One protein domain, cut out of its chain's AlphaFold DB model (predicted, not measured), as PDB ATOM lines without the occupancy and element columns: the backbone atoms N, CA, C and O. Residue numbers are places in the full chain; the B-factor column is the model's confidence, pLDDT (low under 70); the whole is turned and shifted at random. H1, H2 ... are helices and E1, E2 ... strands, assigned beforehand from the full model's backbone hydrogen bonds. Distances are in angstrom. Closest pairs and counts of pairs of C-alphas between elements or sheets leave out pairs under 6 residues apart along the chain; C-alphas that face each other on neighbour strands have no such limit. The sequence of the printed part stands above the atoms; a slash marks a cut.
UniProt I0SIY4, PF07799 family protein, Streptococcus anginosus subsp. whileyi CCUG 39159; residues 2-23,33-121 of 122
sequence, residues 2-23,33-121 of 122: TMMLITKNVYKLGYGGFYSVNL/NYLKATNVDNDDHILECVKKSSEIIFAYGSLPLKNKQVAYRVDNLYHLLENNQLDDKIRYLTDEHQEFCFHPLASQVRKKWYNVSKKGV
ATOM      1  N   THR A   2     103.216 126.823  45.311       78.62
ATOM      2  CA  THR A   2     103.518 126.091  46.560       78.62
ATOM      3  C   THR A   2     104.131 124.707  46.348       78.62
ATOM      4  O   THR A   2     105.241 124.463  46.811       78.62
ATOM      5  N   MET A   3     103.459 123.834  45.587       88.56
ATOM      6  CA  MET A   3     103.932 122.461  45.361       88.56
ATOM      7  C   MET A   3     105.291 122.419  44.660       88.56
ATOM      8  O   MET A   3     106.160 121.686  45.096       88.56
ATOM      9  N   MET A   4     105.532 123.274  43.660       91.12
ATOM     10  CA  MET A   4     106.822 123.338  42.958       91.12
ATOM     11  C   MET A   4     107.997 123.633  43.906       91.12
ATOM     12  O   MET A   4     109.058 123.022  43.787       91.12
ATOM     13  N   LEU A   5     107.822 124.567  44.849       91.56
ATOM     14  CA  LEU A   5     108.863 124.902  45.825       91.56
ATOM     15  C   LEU A   5     109.092 123.767  46.825       91.56
ATOM     16  O   LEU A   5     110.243 123.485  47.155       91.56
ATOM     17  N   ILE A   6     108.024 123.102  47.270       93.56
ATOM     18  CA  ILE A   6     108.123 121.925  48.143       93.56
ATOM     19  C   ILE A   6     108.868 120.810  47.415       93.56
ATOM     20  O   ILE A   6     109.902 120.366  47.903       93.56
ATOM     21  N   THR A   7     108.421 120.443  46.211       94.50
ATOM     22  CA  THR A   7     109.064 119.437  45.360       94.50
ATOM     23  C   THR A   7     110.551 119.731  45.214       94.50
ATOM     24  O   THR A   7     111.378 118.888  45.539       94.50
ATOM     25  N   LYS A   8     110.924 120.954  44.818       94.50
ATOM     26  CA  LYS A   8     112.334 121.330  44.651       94.50
ATOM     27  C   LYS A   8     113.161 121.127  45.925       94.50
ATOM     28  O   LYS A   8     114.301 120.687  45.828       94.50
ATOM     29  N   ASN A   9     112.633 121.479  47.095       95.00
ATOM     30  CA  ASN A   9     113.364 121.314  48.351       95.00
ATOM     31  C   ASN A   9     113.445 119.846  48.785       95.00
ATOM     32  O   ASN A   9     114.519 119.403  49.176       95.00
ATOM     33  N   VAL A  10     112.365 119.081  48.635       94.69
ATOM     34  CA  VAL A  10     112.332 117.635  48.901       94.69
ATOM     35  C   VAL A  10     113.348 116.889  48.025       94.69
ATOM     36  O   VAL A  10     114.143 116.112  48.544       94.69
ATOM     37  N   TYR A  11     113.419 117.198  46.726       95.25
ATOM     38  CA  TYR A  11     114.429 116.619  45.828       95.25
ATOM     39  C   TYR A  11     115.862 116.996  46.221       95.25
ATOM     40  O   TYR A  11     116.760 116.163  46.149       95.25
ATOM     41  N   LYS A  12     116.101 118.236  46.671       95.06
ATOM     42  CA  LYS A  12     117.427 118.659  47.159       95.06
ATOM     43  C   LYS A  12     117.870 117.922  48.423       95.06
ATOM     44  O   LYS A  12     119.070 117.804  48.638       95.06
ATOM     45  N   LEU A  13     116.928 117.457  49.245       93.69
ATOM     46  CA  LEU A  13     117.210 116.602  50.400       93.69
ATOM     47  C   LEU A  13     117.504 115.143  49.997       93.69
ATOM     48  O   LEU A  13     117.866 114.346  50.852       93.69
ATOM     49  N   GLY A  14     117.375 114.796  48.710       95.19
ATOM     50  CA  GLY A  14     117.673 113.464  48.176       95.19
ATOM     51  C   GLY A  14     116.460 112.544  48.027       95.19
ATOM     52  O   GLY A  14     116.620 111.397  47.619       95.19
ATOM     53  N   TYR A  15     115.244 113.017  48.317       94.56
ATOM     54  CA  TYR A  15     114.035 112.205  48.158       94.56
ATOM     55  C   TYR A  15     113.549 112.183  46.705       94.56
ATOM     56  O   TYR A  15     113.547 113.204  46.018       94.56
ATOM     57  N   GLY A  16     113.065 111.023  46.255       92.19
ATOM     58  CA  GLY A  16     112.511 110.844  44.906       92.19
ATOM     59  C   GLY A  16     111.051 111.285  44.742       92.19
ATOM     60  O   GLY A  16     110.570 111.373  43.616       92.19
ATOM     61  N   GLY A  17     110.341 111.556  45.841       92.94
ATOM     62  CA  GLY A  17     108.930 111.937  45.847       92.94
ATOM     63  C   GLY A  17     108.409 112.176  47.265       92.94
ATOM     64  O   GLY A  17     109.137 111.983  48.238       92.94
ATOM     65  N   PHE A  18     107.159 112.621  47.385       95.44
ATOM     66  CA  PHE A  18     106.507 112.838  48.678       95.44
ATOM     67  C   PHE A  18     104.987 112.758  48.558       95.44
ATOM     68  O   PHE A  18     104.414 113.066  47.512       95.44
ATOM     69  N   TYR A  19     104.341 112.419  49.670       95.38
ATOM     70  CA  TYR A  19     102.923 112.679  49.880       95.38
ATOM     71  C   TYR A  19     102.759 114.043  50.556       95.38
ATOM     72  O   TYR A  19     103.459 114.354  51.519       95.38
ATOM     73  N   SER A  20     101.831 114.863  50.063       92.12
ATOM     74  CA  SER A  20     101.395 116.079  50.752       92.12
ATOM     75  C   SER A  20     100.039 115.806  51.382       92.12
ATOM     76  O   SER A  20      99.059 115.616  50.666       92.12
ATOM     77  N   VAL A  21     100.004 115.748  52.711       90.69
ATOM     78  CA  VAL A  21      98.793 115.451  53.480       90.69
ATOM     79  C   VAL A  21      98.361 116.674  54.280       90.69
ATOM     80  O   VAL A  21      99.196 117.427  54.789       90.69
ATOM     81  N   ASN A  22      97.051 116.877  54.387       87.69
ATOM     82  CA  ASN A  22      96.482 117.938  55.208       87.69
ATOM     83  C   ASN A  22      96.284 117.442  56.641       87.69
ATOM     84  O   ASN A  22      95.912 116.297  56.869       87.69
ATOM     85  N   LEU A  23      96.455 118.332  57.619       88.81
ATOM     86  CA  LEU A  23      96.172 118.019  59.025       88.81
ATOM     87  C   LEU A  23      94.661 117.845  59.302       88.81
ATOM     88  O   LEU A  23      94.261 117.225  60.286       88.81
ATOM     89  N   ASN A  33      86.096 126.371  64.611       77.12
ATOM     90  CA  ASN A  33      85.569 125.002  64.534       77.12
ATOM     91  C   ASN A  33      86.558 123.961  63.950       77.12
ATOM     92  O   ASN A  33      86.133 122.994  63.314       77.12
ATOM     93  N   TYR A  34      87.865 124.097  64.201       77.50
ATOM     94  CA  TYR A  34      88.884 123.132  63.748       77.50
ATOM     95  C   TYR A  34      88.655 121.706  64.265       77.50
ATOM     96  O   TYR A  34      88.914 120.747  63.543       77.50
ATOM     97  N   LEU A  35      88.116 121.532  65.477       72.69
ATOM     98  CA  LEU A  35      87.847 120.194  66.034       72.69
ATOM     99  C   LEU A  35      86.857 119.370  65.191       72.69
ATOM    100  O   LEU A  35      86.927 118.148  65.184       72.69
ATOM    101  N   LYS A  36      85.956 120.028  64.451       74.81
ATOM    102  CA  LYS A  36      84.958 119.375  63.584       74.81
ATOM    103  C   LYS A  36      85.438 119.212  62.137       74.81
ATOM    104  O   LYS A  36      84.631 118.908  61.252       74.81
ATOM    105  N   ALA A  37      86.711 119.501  61.872       75.25
ATOM    106  CA  ALA A  37      87.304 119.503  60.538       75.25
ATOM    107  C   ALA A  37      88.188 118.282  60.251       75.25
ATOM    108  O   ALA A  37      88.856 118.251  59.221       75.25
ATOM    109  N   THR A  38      88.189 117.289  61.140       70.44
ATOM    110  CA  THR A  38      88.845 115.994  60.938       70.44
ATOM    111  C   THR A  38      87.838 114.859  61.117       70.44
ATOM    112  O   THR A  38      86.831 115.024  61.807       70.44
ATOM    113  N   ASN A  39      88.103 113.720  60.486       75.88
ATOM    114  CA  ASN A  39      87.357 112.466  60.601       75.88
ATOM    115  C   ASN A  39      88.339 111.284  60.594       75.88
ATOM    116  O   ASN A  39      89.512 111.469  60.280       75.88
ATOM    117  N   VAL A  40      87.849 110.090  60.940       78.38
ATOM    118  CA  VAL A  40      88.655 108.856  60.998       78.38
ATOM    119  C   VAL A  40      89.328 108.566  59.652       78.38
ATOM    120  O   VAL A  40      90.526 108.313  59.621       78.38
ATOM    121  N   ASP A  41      88.610 108.760  58.541       84.56
ATOM    122  CA  ASP A  41      89.155 108.556  57.190       84.56
ATOM    123  C   ASP A  41      90.418 109.399  56.918       84.56
ATOM    124  O   ASP A  41      91.332 108.961  56.221       84.56
ATOM    125  N   ASN A  42      90.509 110.610  57.486       89.12
ATOM    126  CA  ASN A  42      91.700 111.454  57.361       89.12
ATOM    127  C   ASN A  42      92.917 110.823  58.052       89.12
ATOM    128  O   ASN A  42      94.017 110.825  57.502       89.12
ATOM    129  N   ASP A  43      92.721 110.290  59.257       92.44
ATOM    130  CA  ASP A  43      93.789 109.656  60.029       92.44
ATOM    131  C   ASP A  43      94.272 108.373  59.340       92.44
ATOM    132  O   ASP A  43      95.483 108.161  59.231       92.44
ATOM    133  N   ASP A  44      93.355 107.582  58.780       93.31
ATOM    134  CA  ASP A  44      93.684 106.377  58.013       93.31
ATOM    135  C   ASP A  44      94.506 106.704  56.759       93.31
ATOM    136  O   ASP A  44      95.539 106.073  56.508       93.31
ATOM    137  N   HIS A  45      94.122 107.743  56.010       93.50
ATOM    138  CA  HIS A  45      94.894 108.204  54.853       93.50
ATOM    139  C   HIS A  45      96.285 108.715  55.239       93.50
ATOM    140  O   HIS A  45      97.269 108.403  54.560       93.50
ATOM    141  N   ILE A  46      96.402 109.469  56.337       95.12
ATOM    142  CA  ILE A  46      97.706 109.918  56.838       95.12
ATOM    143  C   ILE A  46      98.575 108.706  57.191       95.12
ATOM    144  O   ILE A  46      99.730 108.642  56.762       95.12
ATOM    145  N   LEU A  47      98.036 107.724  57.916       96.38
ATOM    146  CA  LEU A  47      98.765 106.511  58.288       96.38
ATOM    147  C   LEU A  47      99.215 105.701  57.072       96.38
ATOM    148  O   LEU A  47     100.344 105.205  57.057       96.38
ATOM    149  N   GLU A  48      98.375 105.574  56.048       96.31
ATOM    150  CA  GLU A  48      98.733 104.887  54.808       96.31
ATOM    151  C   GLU A  48      99.935 105.559  54.125       96.31
ATOM    152  O   GLU A  48     100.921 104.890  53.791       96.31
ATOM    153  N   CYS A  49      99.896 106.888  53.973       96.81
ATOM    154  CA  CYS A  49     101.000 107.666  53.410       96.81
ATOM    155  C   CYS A  49     102.282 107.517  54.235       96.81
ATOM    156  O   CYS A  49     103.360 107.312  53.674       96.81
ATOM    157  N   VAL A  50     102.181 107.580  55.562       96.69
ATOM    158  CA  VAL A  50     103.328 107.443  56.468       96.69
ATOM    159  C   VAL A  50     103.953 106.049  56.384       96.69
ATOM    160  O   VAL A  50     105.180 105.919  56.327       96.69
ATOM    161  N   LYS A  51     103.142 104.988  56.344       96.25
ATOM    162  CA  LYS A  51     103.638 103.605  56.232       96.25
ATOM    163  C   LYS A  51     104.432 103.394  54.942       96.25
ATOM    164  O   LYS A  51     105.465 102.732  54.980       96.25
ATOM    165  N   LYS A  52     104.004 104.023  53.842       96.75
ATOM    166  CA  LYS A  52     104.676 103.996  52.529       96.75
ATOM    167  C   LYS A  52     105.883 104.937  52.414       96.75
ATOM    168  O   LYS A  52     106.605 104.868  51.424       96.75
ATOM    169  N   SER A  53     106.098 105.813  53.392       96.88
ATOM    170  CA  SER A  53     107.172 106.810  53.371       96.88
ATOM    171  C   SER A  53     108.365 106.371  54.217       96.88
ATOM    172  O   SER A  53     108.210 105.695  55.237       96.88
ATOM    173  N   SER A  54     109.566 106.785  53.813       95.31
ATOM    174  CA  SER A  54     110.786 106.597  54.605       95.31
ATOM    175  C   SER A  54     110.840 107.539  55.809       95.31
ATOM    176  O   SER A  54     111.249 107.131  56.889       95.31
ATOM    177  N   GLU A  55     110.396 108.785  55.632       95.88
ATOM    178  CA  GLU A  55     110.391 109.827  56.660       95.88
ATOM    179  C   GLU A  55     109.094 110.645  56.619       95.88
ATOM    180  O   GLU A  55     108.394 110.683  55.605       95.88
ATOM    181  N   ILE A  56     108.795 111.330  57.723       95.81
ATOM    182  CA  ILE A  56     107.683 112.276  57.869       95.81
ATOM    183  C   ILE A  56     108.286 113.639  58.190       95.81
ATOM    184  O   ILE A  56     109.051 113.742  59.140       95.81
ATOM    185  N   ILE A  57     107.930 114.696  57.460       95.44
ATOM    186  CA  ILE A  57     108.405 116.055  57.757       95.44
ATOM    187  C   ILE A  57     107.231 116.907  58.243       95.44
ATOM    188  O   ILE A  57     106.350 117.262  57.459       95.44
ATOM    189  N   PHE A  58     107.234 117.286  59.523       95.31
ATOM    190  CA  PHE A  58     106.291 118.274  60.044       95.31
ATOM    191  C   PHE A  58     106.683 119.689  59.610       95.31
ATOM    192  O   PHE A  58     107.794 120.158  59.869       95.31
ATOM    193  N   ALA A  59     105.742 120.377  58.960       94.00
ATOM    194  CA  ALA A  59     105.925 121.716  58.405       94.00
ATOM    195  C   ALA A  59     104.617 122.536  58.488       94.00
ATOM    196  O   ALA A  59     104.022 122.909  57.479       94.00
ATOM    197  N   TYR A  60     104.106 122.762  59.702       92.12
ATOM    198  CA  TYR A  60     102.789 123.387  59.933       92.12
ATOM    199  C   TYR A  60     102.836 124.887  60.292       92.12
ATOM    200  O   TYR A  60     101.795 125.534  60.422       92.12
ATOM    201  N   GLY A  61     104.023 125.478  60.440       93.00
ATOM    202  CA  GLY A  61     104.202 126.890  60.781       93.00
ATOM    203  C   GLY A  61     103.735 127.257  62.194       93.00
ATOM    204  O   GLY A  61     103.701 126.447  63.111       93.00
ATOM    205  N   SER A  62     103.334 128.516  62.378       92.19
ATOM    206  CA  SER A  62     102.926 129.037  63.694       92.19
ATOM    207  C   SER A  62     101.463 128.766  64.064       92.19
ATOM    208  O   SER A  62     101.002 129.244  65.099       92.19
ATOM    209  N   LEU A  63     100.700 128.043  63.235       89.94
ATOM    210  CA  LEU A  63      99.258 127.880  63.452       89.94
ATOM    211  C   LEU A  63      98.924 127.155  64.773       89.94
ATOM    212  O   LEU A  63      98.072 127.671  65.499       89.94
ATOM    213  N   PRO A  64      99.601 126.051  65.157       92.25
ATOM    214  CA  PRO A  64      99.385 125.420  66.463       92.25
ATOM    215  C   PRO A  64      99.678 126.347  67.648       92.25
ATOM    216  O   PRO A  64      98.942 126.338  68.627       92.25
ATOM    217  N   LEU A  65     100.687 127.221  67.539       90.44
ATOM    218  CA  LEU A  65     101.041 128.175  68.602       90.44
ATOM    219  C   LEU A  65      99.944 129.224  68.839       90.44
ATOM    220  O   LEU A  65      99.817 129.770  69.931       90.44
ATOM    221  N   LYS A  66      99.152 129.519  67.803       90.88
ATOM    222  CA  LYS A  66      98.107 130.552  67.827       90.88
ATOM    223  C   LYS A  66      96.706 129.985  68.052       90.88
ATOM    224  O   LYS A  66      95.784 130.751  68.317       90.88
ATOM    225  N   ASN A  67      96.519 128.671  67.919       90.56
ATOM    226  CA  ASN A  67      95.209 128.037  68.015       90.56
ATOM    227  C   ASN A  67      95.276 126.702  68.768       90.56
ATOM    228  O   ASN A  67      95.787 125.707  68.254       90.56
ATOM    229  N   LYS A  68      94.658 126.668  69.956       91.19
ATOM    230  CA  LYS A  68      94.626 125.492  70.838       91.19
ATOM    231  C   LYS A  68      94.013 124.248  70.187       91.19
ATOM    232  O   LYS A  68      94.459 123.145  70.469       91.19
ATOM    233  N   GLN A  69      93.022 124.403  69.306       90.94
ATOM    234  CA  GLN A  69      92.407 123.264  68.615       90.94
ATOM    235  C   GLN A  69      93.364 122.654  67.584       90.94
ATOM    236  O   GLN A  69      93.385 121.441  67.393       90.94
ATOM    237  N   VAL A  70      94.184 123.487  66.939       91.75
ATOM    238  CA  VAL A  70      95.212 123.015  66.007       91.75
ATOM    239  C   VAL A  70      96.369 122.372  66.769       91.75
ATOM    240  O   VAL A  70      96.821 121.308  66.359       91.75
ATOM    241  N   ALA A  71      96.794 122.951  67.897       93.12
ATOM    242  CA  ALA A  71      97.761 122.315  68.796       93.12
ATOM    243  C   ALA A  71      97.296 120.923  69.236       93.12
ATOM    244  O   ALA A  71      98.028 119.957  69.061       93.12
ATOM    245  N   TYR A  72      96.047 120.814  69.691       92.69
ATOM    246  CA  TYR A  72      95.440 119.536  70.061       92.69
ATOM    247  C   TYR A  72      95.423 118.531  68.900       92.69
ATOM    248  O   TYR A  72      95.728 117.358  69.077       92.69
ATOM    249  N   ARG A  73      95.113 118.974  67.676       92.75
ATOM    250  CA  ARG A  73      95.129 118.081  66.508       92.75
ATOM    251  C   ARG A  73      96.537 117.574  66.171       92.75
ATOM    252  O   ARG A  73      96.672 116.414  65.783       92.75
ATOM    253  N   VAL A  74      97.556 118.428  66.291       94.25
ATOM    254  CA  VAL A  74      98.962 118.034  66.105       94.25
ATOM    255  C   VAL A  74      99.375 117.010  67.163       94.25
ATOM    256  O   VAL A  74      99.969 115.996  66.814       94.25
ATOM    257  N   ASP A  75      98.999 117.234  68.420       94.56
ATOM    258  CA  ASP A  75      99.254 116.319  69.537       94.56
ATOM    259  C   ASP A  75      98.605 114.940  69.319       94.56
ATOM    260  O   ASP A  75      99.277 113.912  69.359       94.56
ATOM    261  N   ASN A  76      97.332 114.912  68.908       94.25
ATOM    262  CA  ASN A  76      96.653 113.670  68.528       94.25
ATOM    263  C   ASN A  76      97.371 112.925  67.400       94.25
ATOM    264  O   ASN A  76      97.404 111.697  67.400       94.25
ATOM    265  N   LEU A  77      97.926 113.646  66.420       94.50
ATOM    266  CA  LEU A  77      98.680 113.016  65.340       94.50
ATOM    267  C   LEU A  77      99.999 112.424  65.853       94.50
ATOM    268  O   LEU A  77     100.367 111.337  65.419       94.50
ATOM    269  N   TYR A  78     100.685 113.075  66.796       94.69
ATOM    270  CA  TYR A  78     101.857 112.480  67.445       94.69
ATOM    271  C   TYR A  78     101.510 111.190  68.173       94.69
ATOM    272  O   TYR A  78     102.164 110.180  67.925       94.69
ATOM    273  N   HIS A  79     100.462 111.202  68.995       95.62
ATOM    274  CA  HIS A  79     100.001 110.004  69.690       95.62
ATOM    275  C   HIS A  79      99.580 108.902  68.719       95.62
ATOM    276  O   HIS A  79      99.893 107.737  68.938       95.62
ATOM    277  N   LEU A  80      98.920 109.249  67.611       95.25
ATOM    278  CA  LEU A  80      98.567 108.282  66.576       95.25
ATOM    279  C   LEU A  80      99.815 107.618  65.977       95.25
ATOM    280  O   LEU A  80      99.841 106.397  65.825       95.25
ATOM    281  N   LEU A  81     100.844 108.400  65.645       95.88
ATOM    282  CA  LEU A  81     102.095 107.884  65.083       95.88
ATOM    283  C   LEU A  81     102.869 107.032  66.093       95.88
ATOM    284  O   LEU A  81     103.342 105.958  65.733       95.88
ATOM    285  N   GLU A  82     102.953 107.471  67.346       95.50
ATOM    286  CA  GLU A  82     103.598 106.743  68.445       95.50
ATOM    287  C   GLU A  82     102.896 105.410  68.732       95.50
ATOM    288  O   GLU A  82     103.533 104.359  68.732       95.50
ATOM    289  N   ASN A  83     101.564 105.415  68.846       96.56
ATOM    290  CA  ASN A  83     100.767 104.201  69.052       96.56
ATOM    291  C   ASN A  83     100.900 103.197  67.893       96.56
ATOM    292  O   ASN A  83     100.695 102.001  68.084       96.56
ATOM    293  N   ASN A  84     101.246 103.676  66.694       96.25
ATOM    294  CA  ASN A  84     101.514 102.846  65.520       96.25
ATOM    295  C   ASN A  84     103.008 102.527  65.318       96.25
ATOM    296  O   ASN A  84     103.337 101.904  64.310       96.25
ATOM    297  N   GLN A  85     103.897 102.921  66.240       96.25
ATOM    298  CA  GLN A  85     105.352 102.705  66.164       96.25
ATOM    299  C   GLN A  85     105.979 103.325  64.899       96.25
ATOM    300  O   GLN A  85     106.793 102.707  64.216       96.25
ATOM    301  N   LEU A  86     105.543 104.537  64.547       95.81
ATOM    302  CA  LEU A  86     105.989 105.299  63.369       95.81
ATOM    303  C   LEU A  86     106.712 106.601  63.751       95.81
ATOM    304  O   LEU A  86     106.986 107.442  62.890       95.81
ATOM    305  N   ASP A  87     106.974 106.820  65.037       93.81
ATOM    306  CA  ASP A  87     107.546 108.055  65.569       93.81
ATOM    307  C   ASP A  87     109.047 108.216  65.262       93.81
ATOM    308  O   ASP A  87     109.561 109.336  65.218       93.81
ATOM    309  N   ASP A  88     109.744 107.126  64.950       94.62
ATOM    310  CA  ASP A  88     111.142 107.107  64.509       94.62
ATOM    311  C   ASP A  88     111.356 107.785  63.142       94.62
ATOM    312  O   ASP A  88     112.416 108.373  62.878       94.62
ATOM    313  N   LYS A  89     110.321 107.773  62.296       95.19
ATOM    314  CA  LYS A  89     110.291 108.439  60.985       95.19
ATOM    315  C   LYS A  89     110.139 109.953  61.081       95.19
ATOM    316  O   LYS A  89     110.301 110.644  60.074       95.19
ATOM    317  N   ILE A  90     109.808 110.483  62.258       96.00
ATOM    318  CA  ILE A  90     109.488 111.898  62.429       96.00
ATOM    319  C   ILE A  90     110.734 112.765  62.251       96.00
ATOM    320  O   ILE A  90     111.780 112.576  62.888       96.00
ATOM    321  N   ARG A  91     110.573 113.766  61.392       95.06
ATOM    322  CA  ARG A  91     111.475 114.882  61.159       95.06
ATOM    323  C   ARG A  91     110.724 116.203  61.234       95.06
ATOM    324  O   ARG A  91     109.508 116.277  61.044       95.06
ATOM    325  N   TYR A  92     111.488 117.264  61.422       95.06
ATOM    326  CA  TYR A  92     110.991 118.631  61.486       95.06
ATOM    327  C   TYR A  92     111.602 119.468  60.382       95.06
ATOM    328  O   TYR A  92     112.819 119.446  60.217       95.06
ATOM    329  N   LEU A  93     110.779 120.223  59.650       95.31
ATOM    330  CA  LEU A  93     111.306 121.252  58.758       95.31
ATOM    331  C   LEU A  93     111.968 122.338  59.599       95.31
ATOM    332  O   LEU A  93     111.312 122.944  60.451       95.31
ATOM    333  N   THR A  94     113.239 122.592  59.323       94.19
ATOM    334  CA  THR A  94     114.036 123.582  60.032       94.19
ATOM    335  C   THR A  94     114.865 124.455  59.092       94.19
ATOM    336  O   THR A  94     114.958 124.192  57.885       94.19
ATOM    337  N   ASP A  95     115.401 125.538  59.639       92.12
ATOM    338  CA  ASP A  95     116.380 126.407  59.001       92.12
ATOM    339  C   ASP A  95     117.804 126.062  59.479       92.12
ATOM    340  O   ASP A  95     118.051 125.020  60.083       92.12
ATOM    341  N   GLU A  96     118.773 126.917  59.165       89.25
ATOM    342  CA  GLU A  96     120.161 126.727  59.597       89.25
ATOM    343  C   GLU A  96     120.390 127.002  61.090       89.25
ATOM    344  O   GLU A  96     121.424 126.609  61.630       89.25
ATOM    345  N   HIS A  97     119.424 127.631  61.761       89.50
ATOM    346  CA  HIS A  97     119.451 127.940  63.188       89.50
ATOM    347  C   HIS A  97     118.708 126.901  64.036       89.50
ATOM    348  O   HIS A  97     118.628 127.054  65.251       89.50
ATOM    349  N   GLN A  98     118.212 125.831  63.411       85.31
ATOM    350  CA  GLN A  98     117.446 124.768  64.057       85.31
ATOM    351  C   GLN A  98     116.098 125.232  64.640       85.31
ATOM    352  O   GLN A  98     115.560 124.608  65.551       85.31
ATOM    353  N   GLU A  99     115.493 126.294  64.099       86.75
ATOM    354  CA  GLU A  99     114.108 126.636  64.441       86.75
ATOM    355  C   GLU A  99     113.140 125.645  63.772       86.75
ATOM    356  O   GLU A  99     113.266 125.329  62.588       86.75
ATOM    357  N   PHE A 100     112.171 125.105  64.513       88.69
ATOM    358  CA  PHE A 100     111.375 123.967  64.039       88.69
ATOM    359  C   PHE A 100     110.020 124.343  63.435       88.69
ATOM    360  O   PHE A 100     109.396 125.348  63.768       88.69
ATOM    361  N   CYS A 101     109.508 123.425  62.610       88.25
ATOM    362  CA  CYS A 101     108.146 123.418  62.082       88.25
ATOM    363  C   CYS A 101     107.790 124.654  61.257       88.25
ATOM    364  O   CYS A 101     106.640 125.099  61.290       88.25
ATOM    365  N   PHE A 102     108.728 125.207  60.485       93.00
ATOM    366  CA  PHE A 102     108.400 126.307  59.581       93.00
ATOM    367  C   PHE A 102     107.255 125.942  58.637       93.00
ATOM    368  O   PHE A 102     107.060 124.789  58.249       93.00
ATOM    369  N   HIS A 103     106.507 126.959  58.209       92.94
ATOM    370  CA  HIS A 103     105.659 126.780  57.042       92.94
ATOM    371  C   HIS A 103     106.570 126.568  55.812       92.94
ATOM    372  O   HIS A 103     107.508 127.350  55.637       92.94
ATOM    373  N   PRO A 104     106.280 125.607  54.915       92.25
ATOM    374  CA  PRO A 104     107.060 125.289  53.712       92.25
ATOM    375  C   PRO A 104     107.494 126.483  52.852       92.25
ATOM    376  O   PRO A 104     108.512 126.440  52.161       92.25
ATOM    377  N   LEU A 105     106.688 127.546  52.873       91.06
ATOM    378  CA  LEU A 105     106.877 128.764  52.082       91.06
ATOM    379  C   LEU A 105     107.382 129.968  52.884       91.06
ATOM    380  O   LEU A 105     107.466 131.060  52.320       91.06
ATOM    381  N   ALA A 106     107.682 129.804  54.174       92.69
ATOM    382  CA  ALA A 106     108.252 130.879  54.980       92.69
ATOM    383  C   ALA A 106     109.556 131.377  54.334       92.69
ATOM    384  O   ALA A 106     110.309 130.591  53.752       92.69
ATOM    385  N   SER A 107     109.807 132.688  54.372       92.44
ATOM    386  CA  SER A 107     110.930 133.308  53.653       92.44
ATOM    387  C   SER A 107     112.282 132.721  54.047       92.44
ATOM    388  O   SER A 107     113.152 132.626  53.181       92.44
ATOM    389  N   GLN A 108     112.401 132.289  55.303       93.88
ATOM    390  CA  GLN A 108     113.563 131.634  55.896       93.88
ATOM    391  C   GLN A 108     113.909 130.317  55.189       93.88
ATOM    392  O   GLN A 108     115.048 130.111  54.787       93.88
ATOM    393  N   VAL A 109     112.914 129.456  54.947       93.12
ATOM    394  CA  VAL A 109     113.146 128.084  54.454       93.12
ATOM    395  C   VAL A 109     112.759 127.873  52.992       93.12
ATOM    396  O   VAL A 109     113.196 126.915  52.365       93.12
ATOM    397  N   ARG A 110     111.987 128.767  52.356       92.94
ATOM    398  CA  ARG A 110     111.435 128.529  51.000       92.94
ATOM    399  C   ARG A 110     112.483 128.194  49.925       92.94
ATOM    400  O   ARG A 110     112.143 127.588  48.910       92.94
ATOM    401  N   LYS A 111     113.744 128.614  50.105       91.75
ATOM    402  CA  LYS A 111     114.845 128.377  49.148       91.75
ATOM    403  C   LYS A 111     115.669 127.115  49.444       91.75
ATOM    404  O   LYS A 111     116.274 126.571  48.506       91.75
ATOM    405  N   LYS A 112     115.731 126.705  50.712       93.25
ATOM    406  CA  LYS A 112     116.536 125.585  51.205       93.25
ATOM    407  C   LYS A 112     115.911 125.041  52.485       93.25
ATOM    408  O   LYS A 112     115.673 125.801  53.416       93.25
ATOM    409  N   TRP A 113     115.664 123.737  52.504       93.94
ATOM    410  CA  TRP A 113     115.185 123.032  53.688       93.94
ATOM    411  C   TRP A 113     116.345 122.345  54.384       93.94
ATOM    412  O   TRP A 113     117.247 121.826  53.724       93.94
ATOM    413  N   TYR A 114     116.262 122.313  55.702       92.81
ATOM    414  CA  TYR A 114     116.971 121.370  56.544       92.81
ATOM    415  C   TYR A 114     115.918 120.533  57.270       92.81
ATOM    416  O   TYR A 114     114.770 120.964  57.433       92.81
ATOM    417  N   ASN A 115     116.281 119.328  57.690       88.44
ATOM    418  CA  ASN A 115     115.426 118.528  58.545       88.44
ATOM    419  C   ASN A 115     116.239 117.865  59.656       88.44
ATOM    420  O   ASN A 115     117.384 117.468  59.463       88.44
ATOM    421  N   VAL A 116     115.641 117.771  60.841       88.69
ATOM    422  CA  VAL A 116     116.244 117.088  61.992       88.69
ATOM    423  C   VAL A 116     115.299 116.033  62.531       88.69
ATOM    424  O   VAL A 116     114.079 116.165  62.415       88.69
ATOM    425  N   SER A 117     115.861 114.973  63.106       85.44
ATOM    426  CA  SER A 117     115.077 113.916  63.743       85.44
ATOM    427  C   SER A 117     114.540 114.337  65.102       85.44
ATOM    428  O   SER A 117     115.202 115.073  65.830       85.44
ATOM    429  N   LYS A 118     113.368 113.803  65.475       71.19
ATOM    430  CA  LYS A 118     112.802 113.955  66.827       71.19
ATOM    431  C   LYS A 118     113.796 113.559  67.924       71.19
ATOM    432  O   LYS A 118     113.852 114.216  68.951       71.19
ATOM    433  N   LYS A 119     114.635 112.548  67.677       60.28
ATOM    434  CA  LYS A 119     115.664 112.074  68.619       60.28
ATOM    435  C   LYS A 119     116.825 113.057  68.834       60.28
ATOM    436  O   LYS A 119     117.593 112.863  69.764       60.28
ATOM    437  N   GLY A 120     116.969 114.075  67.981       50.84
ATOM    438  CA  GLY A 120     117.985 115.126  68.113       50.84
ATOM    439  C   GLY A 120     117.511 116.373  68.865       50.84
ATOM    440  O   GLY A 120     118.290 117.307  69.010       50.84
ATOM    441  N   VAL A 121     116.251 116.404  69.311       51.19
ATOM    442  CA  VAL A 121     115.671 117.486  70.117       51.19
ATOM    443  C   VAL A 121     115.541 116.959  71.548       51.19
ATOM    444  O   VAL A 121     114.473 116.506  71.953       51.19
TER     445      VAL A 121
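This is residues 2 to 23 and 33 to 121 of the 122 residues of the protein "PF07799 family protein" of Streptococcus anginosus subsp. whileyi CCUG 39159 (UniProt I0SIY4). A small, short-stranded sheet of E1, E2 and E3 sits near the middle, with the helices set loosely round it and not laid on it. The long helix H4 stands off beyond the E1 edge with little H3 at its first end and H2 slanting past its other end, while H1 lies off by itself, and E2 and E3 form a hairpin with a long loop. The printed part has 111 residues, with four named helices and three named strands in the order H1 H2 E1 H3 H4 E2 E3. The sheet order is E1 E2 E3, mixed, and the class is mixed, helices and strands. The whole is compact, with a radius of gyration of the C-alphas of 13.8 A, and rounded, spanning 34 by 31 by 28 A.

In the sheet, E1 is residues 56 to 58, E2 is residues 90 to 94, 12.8 A long, and E3 is residues 114 to 117, 10.5 A long. C-alpha 90 is at (109.488, 111.898, 62.429), and E3 ends with C-alpha 117 at (115.077, 113.916, 63.743). H4 is residues 68 to 83 and 22.2 A long; H3 is residues 63 to 66. H2 is residues 40 to 52 and 18.8 A long. H1 is residues 2 to 12, 15.8 A long, beginning with C-alpha 2 at (103.518, 126.091, 46.560).

E2 is the inner strand. E1 and E2 are parallel at 44 degrees, with N 91 and O 56 2.7 A apart, within hydrogen-bond range. E2 and E3, a hairpin, are antiparallel at 147 degrees, with N 94 and O 114 at 2.9 A. E1, H3, H4 and E2 make a strand-helix-strand unit, two parallel neighbour strands with helices between, whose crossover is right-handed. H4 is not on the sheet, but only just, with 4 pairs of C-alphas within 10 A. H3 touches H4 only at the corner, with residues 70 to 74 of H4 alone; the closest C-alphas, of Pro 64 and Ala 71, are 4.2 A apart. H2 and H4 are close but not clearly touching, the closest C-alphas being those of Leu 47 and Leu 81, 7.7 A apart; they run the same way at a steep tilt of 51 degrees. H1 is apart from H2 and from E2, for instance. In H1, H2 and H4 every O i to N i+4 pair is within hydrogen-bond range; H3 is too short for such a pair.

The C-alphas farthest apart, of Gly 14 and Asn 33, are 37.8 A apart. Residues 24 to 32 are not printed, and C-alphas 23 and 33 are 13.8 A apart across this cut, which lies in the link from H1 to H2. The link from E2 to E3, residues 95 to 113, is long. Mean pLDDT of the printed part is 90.4, and residues 119 to 121 are under 70.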